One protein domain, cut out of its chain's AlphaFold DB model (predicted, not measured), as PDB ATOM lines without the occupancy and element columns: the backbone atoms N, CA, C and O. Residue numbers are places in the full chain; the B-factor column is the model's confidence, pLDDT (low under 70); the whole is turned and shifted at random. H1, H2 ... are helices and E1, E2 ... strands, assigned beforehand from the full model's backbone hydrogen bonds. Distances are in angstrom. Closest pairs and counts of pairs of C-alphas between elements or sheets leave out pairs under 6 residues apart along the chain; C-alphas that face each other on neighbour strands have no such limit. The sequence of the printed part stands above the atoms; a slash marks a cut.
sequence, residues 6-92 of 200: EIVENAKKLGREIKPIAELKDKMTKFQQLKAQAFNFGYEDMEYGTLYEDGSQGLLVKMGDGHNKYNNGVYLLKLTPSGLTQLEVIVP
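This is residues 6 to 92 of the 200 residues of an uncharacterized protein of Streptococcus sp. (UniProt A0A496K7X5). One strongly twisted sheet of four strands lies between helices: H3 covers one face and the shorter H1 packs on the other, over E3 and with its closest contacts to edge strand E4, giving three layers, that is, helices on both faces of a sheet. The short H2 sits by the other edge strand, E1, which bends sharply partway along. The printed part has 87 residues, with three named helices followed by four named strands, in the order H1 H2 H3 E1 E2 E3 E4; the sheet runs E1 E2 E3 E4, all antiparallel, and the class is mixed, helices and strands. The whole is compact, with a radius of gyration of the C-alphas of 12.0 A and spans of 34 by 28 by 23 A.

H1, residues 6 to 13, begins with C-alpha 6 at (-96.592, -38.923, -19.981) and is 10.6 A long. H2 is residues 21 to 24, 4.9 A. H3, residues 31 to 40, is 14.2 A long and starts with C-alpha 31 at (-78.615, -23.209, -18.884). E1, residues 43 to 51, spans 19.5 A and bends by 82 degrees at residue 47. E2 is residues 57 to 63, 19.2 A, and E3 is residues 74 to 79, 16.2 A. E4, residues 85 to 91, spans 18.3 A and ends with C-alpha 91 at (-89.701, -41.435, -17.978).

The strands form a meander, each the antiparallel neighbour of the one before, in three hairpins. Within hydrogen-bond range are N 44 and O 62 of E1 and E2, 2.8 A, N 61 and O 75 of E2 and E3, 2.8 A, and N 76 and O 88 of E3 and E4, 2.8 A. Residues 19 to 20 also pair, antiparallel, with residues 48 to 49 of E1. H3 is on the sheet; its closest C-alphas to E2 are those of Leu 34 and Leu 59, 6.5 A. H2 is on the same face, over none of the strands, at a height over the sheet of 5.3 A; the C-alphas of Ile 21 and Tyr 48 of E1 are its closest pair, 5.1 A. H2 and H3 are only just apart, closest 8.3 A. H1 is on the opposite face at a height of 9.2 A; its closest C-alphas to E4 are those of Asn 10 and Ile 90, 5.8 A. Every O i to N i+4 pair is within hydrogen-bond range in H1 and H3; H2 is too short for such a pair.

The C-alphas farthest apart, those of Asp 26 and Tyr 70, are 35.2 A apart. The printed part has no cut and no long link. Mean pLDDT of the printed part is 88.6, with residues 66 to 68 under 70.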
ATOM      1  N   GLU A   6     -97.313 -38.122 -20.974       92.31
ATOM      2  CA  GLU A   6     -96.592 -38.923 -19.981       92.31
ATOM      3  C   GLU A   6     -95.508 -38.119 -19.243       92.31
ATOM      4  O   GLU A   6     -95.441 -38.163 -18.015       92.31
ATOM      5  N   ILE A   7     -94.695 -37.340 -19.969       93.19
ATOM      6  CA  ILE A   7     -93.647 -36.499 -19.368       93.19
ATOM      7  C   ILE A   7     -94.266 -35.493 -18.393       93.19
ATOM      8  O   ILE A   7     -93.777 -35.330 -17.275       93.19
ATOM      9  N   VAL A   8     -95.352 -34.830 -18.803       92.88
ATOM     10  CA  VAL A   8     -96.033 -33.813 -17.987       92.88
ATOM     11  C   VAL A   8     -96.647 -34.437 -16.734       92.88
ATOM     12  O   VAL A   8     -96.492 -33.903 -15.635       92.88
ATOM     13  N   GLU A   9     -97.316 -35.581 -16.872       93.56
ATOM     14  CA  GLU A   9     -97.929 -36.284 -15.745       93.56
ATOM     15  C   GLU A   9     -96.891 -36.794 -14.743       93.56
ATOM     16  O   GLU A   9     -97.069 -36.616 -13.535       93.56
ATOM     17  N   ASN A  10     -95.797 -37.394 -15.214       93.81
ATOM     18  CA  ASN A  10     -94.749 -37.907 -14.335       93.81
ATOM     19  C   ASN A  10     -93.990 -36.777 -13.635       93.81
ATOM     20  O   ASN A  10     -93.772 -36.852 -12.426       93.81
ATOM     21  N   ALA A  11     -93.679 -35.689 -14.343       92.44
ATOM     22  CA  ALA A  11     -93.098 -34.503 -13.723       92.44
ATOM     23  C   ALA A  11     -94.008 -33.945 -12.615       92.44
ATOM     24  O   ALA A  11     -93.539 -33.661 -11.513       92.44
ATOM     25  N   LYS A  12     -95.326 -33.884 -12.852       92.75
ATOM     26  CA  LYS A  12     -96.295 -33.435 -11.846       92.75
ATOM     27  C   LYS A  12     -96.342 -34.352 -10.620       92.75
ATOM     28  O   LYS A  12     -96.408 -33.843  -9.503       92.75
ATOM     29  N   LYS A  13     -96.269 -35.679 -10.795       92.44
ATOM     30  CA  LYS A  13     -96.180 -36.646  -9.676       92.44
ATOM     31  C   LYS A  13     -94.932 -36.425  -8.817       92.44
ATOM     32  O   LYS A  13     -94.991 -36.607  -7.608       92.44
ATOM     33  N   LEU A  14     -93.834 -35.990  -9.435       89.25
ATOM     34  CA  LEU A  14     -92.589 -35.624  -8.754       89.25
ATOM     35  C   LEU A  14     -92.611 -34.198  -8.172       89.25
ATOM     36  O   LEU A  14     -91.613 -33.749  -7.610       89.25
ATOM     37  N   GLY A  15     -93.720 -33.461  -8.310       91.56
ATOM     38  CA  GLY A  15     -93.816 -32.066  -7.879       91.56
ATOM     39  C   GLY A  15     -92.926 -31.127  -8.698       91.56
ATOM     40  O   GLY A  15     -92.359 -30.183  -8.154       91.56
ATOM     41  N   ARG A  16     -92.732 -31.414  -9.991       92.50
ATOM     42  CA  ARG A  16     -91.956 -30.589 -10.929       92.50
ATOM     43  C   ARG A  16     -92.890 -29.874 -11.894       92.50
ATOM     44  O   ARG A  16     -93.785 -30.486 -12.476       92.50
ATOM     45  N   GLU A  17     -92.641 -28.586 -12.104       92.81
ATOM     46  CA  GLU A  17     -93.345 -27.782 -13.100       92.81
ATOM     47  C   GLU A  17     -92.418 -27.546 -14.297       92.81
ATOM     48  O   GLU A  17     -91.519 -26.706 -14.258       92.81
ATOM     49  N   ILE A  18     -92.623 -28.316 -15.366       94.00
ATOM     50  CA  ILE A  18     -91.809 -28.216 -16.579       94.00
ATOM     51  C   ILE A  18     -92.290 -27.039 -17.428       94.00
ATOM     52  O   ILE A  18     -93.464 -26.974 -17.792       94.00
ATOM     53  N   LYS A  19     -91.374 -26.134 -17.781       94.06
ATOM     54  CA  LYS A  19     -91.643 -24.956 -18.620       94.06
ATOM     55  C   LYS A  19     -90.664 -24.863 -19.787       94.06
ATOM     56  O   LYS A  19     -89.537 -25.356 -19.668       94.06
ATOM     57  N   PRO A  20     -91.051 -24.235 -20.911       94.31
ATOM     58  CA  PRO A  20     -90.111 -23.890 -21.970       94.31
ATOM     59  C   PRO A  20     -88.939 -23.078 -21.415       94.31
ATOM     60  O   PRO A  20     -89.133 -22.158 -20.619       94.31
ATOM     61  N   ILE A  21     -87.719 -23.357 -21.875       93.00
ATOM     62  CA  ILE A  21     -86.525 -22.608 -21.442       93.00
ATOM     63  C   ILE A  21     -86.667 -21.108 -21.743       93.00
ATOM     64  O   ILE A  21     -86.176 -20.279 -20.979       93.00
ATOM     65  N   ALA A  22     -87.393 -20.747 -22.805       90.50
ATOM     66  CA  ALA A  22     -87.709 -19.359 -23.133       90.50
ATOM     67  C   ALA A  22     -88.443 -18.621 -21.994       90.50
ATOM     68  O   ALA A  22     -88.160 -17.449 -21.762       90.50
ATOM     69  N   GLU A  23     -89.319 -19.304 -21.249       90.94
ATOM     70  CA  GLU A  23     -90.045 -18.743 -20.099       90.94
ATOM     71  C   GLU A  23     -89.198 -18.714 -18.818       90.94
ATOM     72  O   GLU A  23     -89.478 -17.961 -17.886       90.94
ATOM     73  N   LEU A  24     -88.146 -19.536 -18.760       89.62
ATOM     74  CA  LEU A  24     -87.244 -19.647 -17.614       89.62
ATOM     75  C   LEU A  24     -85.971 -18.808 -17.762       89.62
ATOM     76  O   LEU A  24     -85.194 -18.723 -16.812       89.62
ATOM     77  N   LYS A  25     -85.742 -18.203 -18.934       77.38
ATOM     78  CA  LYS A  25     -84.453 -17.644 -19.364       77.38
ATOM     79  C   LYS A  25     -83.821 -16.687 -18.350       77.38
ATOM     80  O   LYS A  25     -82.624 -16.784 -18.100       77.38
ATOM     81  N   ASP A  26     -84.624 -15.837 -17.715       84.75
ATOM     82  CA  ASP A  26     -84.142 -14.845 -16.740       84.75
ATOM     83  C   ASP A  26     -83.758 -15.457 -15.384       84.75
ATOM     84  O   ASP A  26     -83.017 -14.860 -14.606       84.75
ATOM     85  N   LYS A  27     -84.247 -16.664 -15.087       87.19
ATOM     86  CA  LYS A  27     -84.016 -17.371 -13.819       87.19
ATOM     87  C   LYS A  27     -83.042 -18.541 -13.965       87.19
ATOM     88  O   LYS A  27     -82.388 -18.925 -12.999       87.19
ATOM     89  N   MET A  28     -82.907 -19.098 -15.168       89.31
ATOM     90  CA  MET A  28     -82.081 -20.269 -15.453       89.31
ATOM     91  C   MET A  28     -80.662 -19.884 -15.893       89.31
ATOM     92  O   MET A  28     -80.215 -20.137 -17.011       89.31
ATOM     93  N   THR A  29     -79.927 -19.262 -14.975       90.50
ATOM     94  CA  THR A  29     -78.576 -18.722 -15.210       90.50
ATOM     95  C   THR A  29     -77.519 -19.771 -15.578       90.50
ATOM     96  O   THR A  29     -76.454 -19.418 -16.085       90.50
ATOM     97  N   LYS A  30     -77.783 -21.062 -15.345       90.06
ATOM     98  CA  LYS A  30     -76.866 -22.181 -15.616       90.06
ATOM     99  C   LYS A  30     -77.227 -22.980 -16.866       90.06
ATOM    100  O   LYS A  30     -76.628 -24.026 -17.102       90.06
ATOM    101  N   PHE A  31     -78.150 -22.491 -17.695       90.62
ATOM    102  CA  PHE A  31     -78.615 -23.209 -18.884       90.62
ATOM    103  C   PHE A  31     -77.475 -23.669 -19.814       90.62
ATOM    104  O   PHE A  31     -77.431 -24.836 -20.188       90.62
ATOM    105  N   GLN A  32     -76.507 -22.800 -20.127       91.00
ATOM    106  CA  GLN A  32     -75.383 -23.170 -21.005       91.00
ATOM    107  C   GLN A  32     -74.478 -24.248 -20.394       91.00
ATOM    108  O   GLN A  32     -74.017 -25.142 -21.098       91.00
ATOM    109  N   GLN A  33     -74.265 -24.203 -19.075       89.38
ATOM    110  CA  GLN A  33     -73.512 -25.238 -18.365       89.38
ATOM    111  C   GLN A  33     -74.250 -26.580 -18.421       89.38
ATOM    112  O   GLN A  33     -73.637 -27.600 -18.721       89.38
ATOM    113  N   LEU A  34     -75.560 -26.576 -18.165       90.44
ATOM    114  CA  LEU A  34     -76.402 -27.770 -18.249       90.44
ATOM    115  C   LEU A  34     -76.422 -28.351 -19.664       90.44
ATOM    116  O   LEU A  34     -76.284 -29.559 -19.820       90.44
ATOM    117  N   LYS A  35     -76.518 -27.506 -20.694       91.81
ATOM    118  CA  LYS A  35     -76.488 -27.941 -22.093       91.81
ATOM    119  C   LYS A  35     -75.149 -28.586 -22.467       91.81
ATOM    120  O   LYS A  35     -75.135 -29.650 -23.077       91.81
ATOM    121  N   ALA A  36     -74.032 -27.990 -22.051       86.31
ATOM    122  CA  ALA A  36     -72.706 -28.571 -22.264       86.31
ATOM    123  C   ALA A  36     -72.535 -29.910 -21.522       86.31
ATOM    124  O   ALA A  36     -71.997 -30.863 -22.080       86.31
ATOM    125  N   GLN A  37     -73.026 -30.010 -20.282       85.00
ATOM    126  CA  GLN A  37     -72.999 -31.259 -19.518       85.00
ATOM    127  C   GLN A  37     -73.869 -32.346 -20.159       85.00
ATOM    128  O   GLN A  37     -73.417 -33.479 -20.280       85.00
ATOM    129  N   ALA A  38     -75.078 -32.000 -20.611       86.94
ATOM    130  CA  ALA A  38     -75.962 -32.917 -21.321       86.94
ATOM    131  C   ALA A  38     -75.266 -33.499 -22.559       86.94
ATOM    132  O   ALA A  38     -75.201 -34.719 -22.697       86.94
ATOM    133  N   PHE A  39     -74.657 -32.638 -23.380       85.88
ATOM    134  CA  PHE A  39     -73.905 -33.058 -24.561       85.88
ATOM    135  C   PHE A  39     -72.736 -33.990 -24.213       85.88
ATOM    136  O   PHE A  39     -72.594 -35.049 -24.819       85.88
ATOM    137  N   ASN A  40     -71.939 -33.653 -23.192       77.38
ATOM    138  CA  ASN A  40     -70.819 -34.492 -22.747       77.38
ATOM    139  C   ASN A  40     -71.268 -35.869 -22.236       77.38
ATOM    140  O   ASN A  40     -70.504 -36.828 -22.290       77.38
ATOM    141  N   PHE A  41     -72.500 -35.970 -21.742       79.94
ATOM    142  CA  PHE A  41     -73.114 -37.224 -21.316       79.94
ATOM    143  C   PHE A  41     -73.869 -37.952 -22.442       79.94
ATOM    144  O   PHE A  41     -74.445 -39.009 -22.198       79.94
ATOM    145  N   GLY A  42     -73.861 -37.421 -23.670       82.25
ATOM    146  CA  GLY A  42     -74.525 -38.020 -24.832       82.25
ATOM    147  C   GLY A  42     -76.031 -37.746 -24.924       82.25
ATOM    148  O   GLY A  42     -76.727 -38.401 -25.703       82.25
ATOM    149  N   TYR A  43     -76.539 -36.791 -24.143       89.00
ATOM    150  CA  TYR A  43     -77.934 -36.365 -24.175       89.00
ATOM    151  C   TYR A  43     -78.147 -35.124 -25.056       89.00
ATOM    152  O   TYR A  43     -77.267 -34.278 -25.213       89.00
ATOM    153  N   GLU A  44     -79.367 -34.986 -25.568       91.88
ATOM    154  CA  GLU A  44     -79.881 -33.818 -26.281       91.88
ATOM    155  C   GLU A  44     -80.850 -33.025 -25.396       91.88
ATOM    156  O   GLU A  44     -81.621 -33.602 -24.617       91.88
ATOM    157  N   ASP A  45     -80.826 -31.694 -25.522       91.69
ATOM    158  CA  ASP A  45     -81.754 -30.821 -24.814       91.69
ATOM    159  C   ASP A  45     -83.130 -30.815 -25.478       91.69
ATOM    160  O   ASP A  45     -83.267 -30.666 -26.689       91.69
ATOM    161  N   MET A  46     -84.179 -30.945 -24.667       93.62
ATOM    162  CA  MET A  46     -85.557 -30.910 -25.163       93.62
ATOM    163  C   MET A  46     -86.142 -29.492 -25.208       93.62
ATOM    164  O   MET A  46     -87.302 -29.344 -25.569       93.62
ATOM    165  N   GLU A  47     -85.361 -28.466 -24.845       93.56
ATOM    166  CA  GLU A  47     -85.775 -27.052 -24.734       93.56
ATOM    167  C   GLU A  47     -86.812 -26.766 -23.630       93.56
ATOM    168  O   GLU A  47     -87.437 -25.701 -23.598       93.56
ATOM    169  N   TYR A  48     -86.935 -27.676 -22.663       95.44
ATOM    170  CA  TYR A  48     -87.742 -27.510 -21.454       95.44
ATOM    171  C   TYR A  48     -86.891 -27.689 -20.199       95.44
ATOM    172  O   TYR A  48     -85.865 -28.366 -20.221       95.44
ATOM    173  N   GLY A  49     -87.322 -27.111 -19.084       95.38
ATOM    174  CA  GLY A  49     -86.631 -27.238 -17.807       95.38
ATOM    175  C   GLY A  49     -87.536 -26.969 -16.616       95.38
ATOM    176  O   GLY A  49     -88.737 -26.753 -16.760       95.38
ATOM    177  N   THR A  50     -86.940 -26.981 -15.430       95.94
ATOM    178  CA  THR A  50     -87.597 -26.633 -14.167       95.94
ATOM    179  C   THR A  50     -86.619 -25.908 -13.253       95.94
ATOM    180  O   THR A  50     -85.399 -26.077 -13.344       95.94
ATOM    181  N   LEU A  51     -87.167 -25.118 -12.338       94.94
ATOM    182  CA  LEU A  51     -86.432 -24.543 -11.216       94.94
ATOM    183  C   LEU A  51     -86.853 -25.281  -9.950       94.94
ATOM    184  O   LEU A  51     -88.029 -25.604  -9.789       94.94
ATOM    185  N   TYR A  52     -85.894 -25.566  -9.081       93.69
ATOM    186  CA  TYR A  52     -86.144 -26.221  -7.803       93.69
ATOM    187  C   TYR A  52     -86.166 -25.178  -6.681       93.69
ATOM    188  O   TYR A  52     -85.496 -24.148  -6.766       93.69
ATOM    189  N   GLU A  53     -86.904 -25.464  -5.608       90.69
ATOM    190  CA  GLU A  53     -86.979 -24.595  -4.423       90.69
ATOM    191  C   GLU A  53     -85.618 -24.419  -3.736       90.69
ATOM    192  O   GLU A  53     -85.321 -23.353  -3.205       90.69
ATOM    193  N   ASP A  54     -84.760 -25.442  -3.811       89.88
ATOM    194  CA  ASP A  54     -83.388 -25.426  -3.290       89.88
ATOM    195  C   ASP A  54     -82.420 -24.569  -4.135       89.88
ATOM    196  O   ASP A  54     -81.225 -24.522  -3.851       89.88
ATOM    197  N   GLY A  55     -82.910 -23.899  -5.185       89.88
ATOM    198  CA  GLY A  55     -82.109 -23.098  -6.111       89.88
ATOM    199  C   GLY A  55     -81.412 -23.906  -7.209       89.88
ATOM    200  O   GLY A  55     -80.712 -23.324  -8.043       89.88
ATOM    201  N   SER A  56     -81.600 -25.229  -7.250       93.50
ATOM    202  CA  SER A  56     -81.119 -26.057  -8.357       93.50
ATOM    203  C   SER A  56     -81.855 -25.728  -9.655       93.50
ATOM    204  O   SER A  56     -82.994 -25.253  -9.663       93.50
ATOM    205  N   GLN A  57     -81.213 -26.038 -10.778       94.75
ATOM    206  CA  GLN A  57     -81.783 -25.858 -12.112       94.75
ATOM    207  C   GLN A  57     -81.789 -27.199 -12.841       94.75
ATOM    208  O   GLN A  57     -80.785 -27.910 -12.829       94.75
ATOM    209  N   GLY A  58     -82.922 -27.549 -13.451       95.12
ATOM    210  CA  GLY A  58     -83.112 -28.802 -14.176       95.12
ATOM    211  C   GLY A  58     -83.326 -28.562 -15.660       95.12
ATOM    212  O   GLY A  58     -84.210 -27.791 -16.027       95.12
ATOM    213  N   LEU A  59     -82.552 -29.239 -16.505       96.25
ATOM    214  CA  LEU A  59     -82.758 -29.280 -17.951       96.25
ATOM    215  C   LEU A  59     -83.389 -30.618 -18.336       96.25
ATOM    216  O   LEU A  59     -82.868 -31.665 -17.957       96.25
ATOM    217  N   LEU A  60     -84.492 -30.594 -19.083       96.00
ATOM    218  CA  LEU A  60     -85.101 -31.810 -19.605       96.00
ATOM    219  C   LEU A  60     -84.274 -32.323 -20.785       96.00
ATOM    220  O   LEU A  60     -84.042 -31.599 -21.760       96.00
ATOM    221  N   VAL A  61     -83.828 -33.569 -20.681       94.56
ATOM    222  CA  VAL A  61     -82.912 -34.197 -21.626       94.56
ATOM    223  C   VAL A  61     -83.361 -35.610 -21.980       94.56
ATOM    224  O   VAL A  61     -84.016 -36.299 -21.193       94.56
ATOM    225  N   LYS A  62     -82.969 -36.057 -23.170       92.56
ATOM    226  CA  LYS A  62     -83.150 -37.432 -23.652       92.56
ATOM    227  C   LYS A  62     -81.912 -37.867 -24.429       92.56
ATOM    228  O   LYS A  62     -81.133 -37.017 -24.848       92.56
ATOM    229  N   MET A  63     -81.707 -39.164 -24.630       88.88
ATOM    230  CA  MET A  63     -80.640 -39.598 -25.537       88.88
ATOM    231  C   MET A  63     -80.964 -39.153 -26.961       88.88
ATOM    232  O   MET A  63     -82.124 -39.215 -27.383       88.88
ATOM    233  N   GLY A  64     -79.937 -38.719 -27.691       81.88
ATOM    234  CA  GLY A  64     -80.115 -38.299 -29.074       81.88
ATOM    235  C   GLY A  64     -80.633 -39.420 -29.964       81.88
ATOM    236  O   GLY A  64     -80.441 -40.600 -29.662       81.88
ATOM    237  N   ASP A  65     -81.298 -39.073 -31.063       71.56
ATOM    238  CA  ASP A  65     -82.044 -40.047 -31.875       71.56
ATOM    239  C   ASP A  65     -81.143 -41.173 -32.442       71.56
ATOM    240  O   ASP A  65     -81.598 -42.304 -32.615       71.56
ATOM    241  N   GLY A  66     -79.836 -40.921 -32.616       67.75
ATOM    242  CA  GLY A  66     -78.836 -41.937 -32.985       67.75
ATOM    243  C   GLY A  66     -78.440 -42.916 -31.864       67.75
ATOM    244  O   GLY A  66     -77.915 -43.993 -32.141       67.75
ATOM    245  N   HIS A  67     -78.718 -42.578 -30.604       68.50
ATOM    246  CA  HIS A  67     -78.336 -43.343 -29.408       68.50
ATOM    247  C   HIS A  67     -79.541 -43.800 -28.558       68.50
ATOM    248  O   HIS A  67     -79.382 -44.596 -27.632       68.50
ATOM    249  N   ASN A  68     -80.756 -43.365 -28.904       69.69
ATOM    250  CA  ASN A  68     -82.007 -43.669 -28.201       69.69
ATOM    251  C   ASN A  68     -82.446 -45.147 -28.339       69.69
ATOM    252  O   ASN A  68     -83.175 -45.670 -27.501       69.69
ATOM    253  N   LYS A  69     -81.914 -45.901 -29.318       76.81
ATOM    254  CA  LYS A  69     -82.241 -47.331 -29.527       76.81
ATOM    255  C   LYS A  69     -82.177 -48.182 -28.247       76.81
ATOM    256  O   LYS A  69     -82.942 -49.132 -28.103       76.81
ATOM    257  N   TYR A  70     -81.254 -47.859 -27.344       76.44
ATOM    258  CA  TYR A  70     -81.014 -48.596 -26.100       76.44
ATOM    259  C   TYR A  70     -81.297 -47.768 -24.841       76.44
ATOM    260  O   TYR A  70     -81.046 -48.239 -23.728       76.44
ATOM    261  N   ASN A  71     -81.789 -46.540 -25.009       81.50
ATOM    262  CA  ASN A  71     -82.205 -45.678 -23.918       81.50
ATOM    263  C   ASN A  71     -83.288 -44.699 -24.390       81.50
ATOM    264  O   ASN A  71     -82.972 -43.650 -24.951       81.50
ATOM    265  N   ASN A  72     -84.541 -45.048 -24.103       86.12
ATOM    266  CA  ASN A  72     -85.720 -44.229 -24.389       86.12
ATOM    267  C   ASN A  72     -86.216 -43.431 -23.177       86.12
ATOM    268  O   ASN A  72     -87.327 -42.902 -23.203       86.12
ATOM    269  N   GLY A  73     -85.405 -43.354 -22.119       88.81
ATOM    270  CA  GLY A  73     -85.730 -42.584 -20.934       88.81
ATOM    271  C   GLY A  73     -85.687 -41.078 -21.187       88.81
ATOM    272  O   GLY A  73     -84.971 -40.577 -22.060       88.81
ATOM    273  N   VAL A  74     -86.449 -40.354 -20.373       92.69
ATOM    274  CA  VAL A  74     -86.446 -38.889 -20.315       92.69
ATOM    275  C   VAL A  74     -86.076 -38.483 -18.900       92.69
ATOM    276  O   VAL A  74     -86.623 -39.014 -17.930       92.69
ATOM    277  N   TYR A  75     -85.155 -37.534 -18.778       93.88
ATOM    278  CA  TYR A  75     -84.532 -37.188 -17.508       93.88
ATOM    279  C   TYR A  75     -84.499 -35.678 -17.300       93.88
ATOM    280  O   TYR A  75     -84.432 -34.904 -18.252       93.88
ATOM    281  N   LEU A  76     -84.486 -35.256 -16.041       95.06
ATOM    282  CA  LEU A  76     -84.065 -33.921 -15.639       95.06
ATOM    283  C   LEU A  76     -82.594 -33.977 -15.231       95.06
ATOM    284  O   LEU A  76     -82.244 -34.544 -14.197       95.06
ATOM    285  N   LEU A  77     -81.731 -33.357 -16.030       93.62
ATOM    286  CA  LEU A  77     -80.357 -33.076 -15.637       93.62
ATOM    287  C   LEU A  77     -80.375 -31.915 -14.639       93.62
ATOM    288  O   LEU A  77     -80.519 -30.754 -15.024       93.62
ATOM    289  N   LYS A  78     -80.273 -32.241 -13.350       93.38
ATOM    290  CA  LYS A  78     -80.288 -31.302 -12.229       93.38
ATOM    291  C   LYS A  78     -78.866 -30.855 -11.908       93.38
ATOM    292  O   LYS A  78     -78.005 -31.682 -11.625       93.38
ATOM    293  N   LEU A  79     -78.641 -29.546 -11.872       90.12
ATOM    294  CA  LEU A  79     -77.442 -28.939 -11.304       90.12
ATOM    295  C   LEU A  79     -77.803 -28.265  -9.981       90.12
ATOM    296  O   LEU A  79     -78.590 -27.318  -9.950       90.12
ATOM    297  N   THR A  80     -77.219 -28.767  -8.900       88.44
ATOM    298  CA  THR A  80     -77.404 -28.233  -7.545       88.44
ATOM    299  C   THR A  80     -76.574 -26.964  -7.307       88.44
ATOM    300  O   THR A  80     -75.570 -26.754  -7.997       88.44
ATOM    301  N   PRO A  81     -76.913 -26.130  -6.302       84.75
ATOM    302  CA  PRO A  81     -76.110 -24.958  -5.944       84.75
ATOM    303  C   PRO A  81     -74.656 -25.286  -5.582       84.75
ATOM    304  O   PRO A  81     -73.764 -24.482  -5.840       84.75
ATOM    305  N   SER A  82     -74.400 -26.477  -5.026       79.62
ATOM    306  CA  SER A  82     -73.050 -26.965  -4.708       79.62
ATOM    307  C   SER A  82     -72.262 -27.436  -5.938       79.62
ATOM    308  O   SER A  82     -71.093 -27.801  -5.821       79.62
ATOM    309  N   GLY A  83     -72.875 -27.425  -7.126       77.00
ATOM    310  CA  GLY A  83     -72.251 -27.828  -8.384       77.00
ATOM    311  C   GLY A  83     -72.296 -29.331  -8.661       77.00
ATOM    312  O   GLY A  83     -71.657 -29.779  -9.612       77.00
ATOM    313  N   LEU A  84     -73.036 -30.113  -7.867       79.81
ATOM    314  CA  LEU A  84     -73.295 -31.522  -8.167       79.81
ATOM    315  C   LEU A  84     -74.328 -31.642  -9.288       79.81
ATOM    316  O   LEU A  84     -75.382 -31.001  -9.227       79.81
ATOM    317  N   THR A  85     -74.029 -32.500 -10.259       81.62
ATOM    318  CA  THR A  85     -74.923 -32.859 -11.361       81.62
ATOM    319  C   THR A  85     -75.588 -34.206 -11.075       81.62
ATOM    320  O   THR A  85     -74.909 -35.158 -10.689       81.62
ATOM    321  N   GLN A  86     -76.905 -34.285 -11.250       84.94
ATOM    322  CA  GLN A  86     -77.727 -35.474 -11.008       84.94
ATOM    323  C   GLN A  86     -78.707 -35.677 -12.171       84.94
ATOM    324  O   GLN A  86     -79.120 -34.707 -12.803       84.94
ATOM    325  N   LEU A  87     -79.095 -36.923 -12.444       87.62
ATOM    326  CA  LEU A  87     -80.173 -37.248 -13.381       87.62
ATOM    327  C   LEU A  87     -81.390 -37.725 -12.590       87.62
ATOM    328  O   LEU A  87     -81.345 -38.769 -11.946       87.62
ATOM    329  N   GLU A  88     -82.472 -36.958 -12.637       89.19
ATOM    330  CA  GLU A  88     -83.769 -37.338 -12.079       89.19
ATOM    331  C   GLU A  88     -84.620 -37.973 -13.188       89.19
ATOM    332  O   GLU A  88     -84.759 -37.416 -14.276       89.19
ATOM    333  N   VAL A  89     -85.162 -39.165 -12.939       90.75
ATOM    334  CA  VAL A  89     -85.920 -39.931 -13.937       90.75
ATOM    335  C   VAL A  89     -87.336 -39.367 -14.066       90.75
ATOM    336  O   VAL A  89     -88.084 -39.369 -13.093       90.75
ATOM    337  N   ILE A  90     -87.721 -38.922 -15.267       93.06
ATOM    338  CA  ILE A  90     -89.097 -38.500 -15.586       93.06
ATOM    339  C   ILE A  90     -89.852 -39.618 -16.305       93.06
ATOM    340  O   ILE A  90     -90.983 -39.946 -15.951       93.06
ATOM    341  N   VAL A  91     -89.219 -40.221 -17.310       91.12
ATOM    342  CA  VAL A  91     -89.701 -41.435 -17.978       91.12
ATOM    343  C   VAL A  91     -88.597 -42.479 -17.844       91.12
ATOM    344  O   VAL A  91     -87.478 -42.219 -18.297       91.12
ATOM    345  N   PRO A  92     -88.857 -43.628 -17.197       85.75
ATOM    346  CA  PRO A  92     -87.847 -44.662 -17.040       85.75
ATOM    347  C   PRO A  92     -87.461 -45.243 -18.400       85.75
ATOM    348  O   PRO A  92     -88.302 -45.426 -19.280       85.75
TER     349      PRO A  92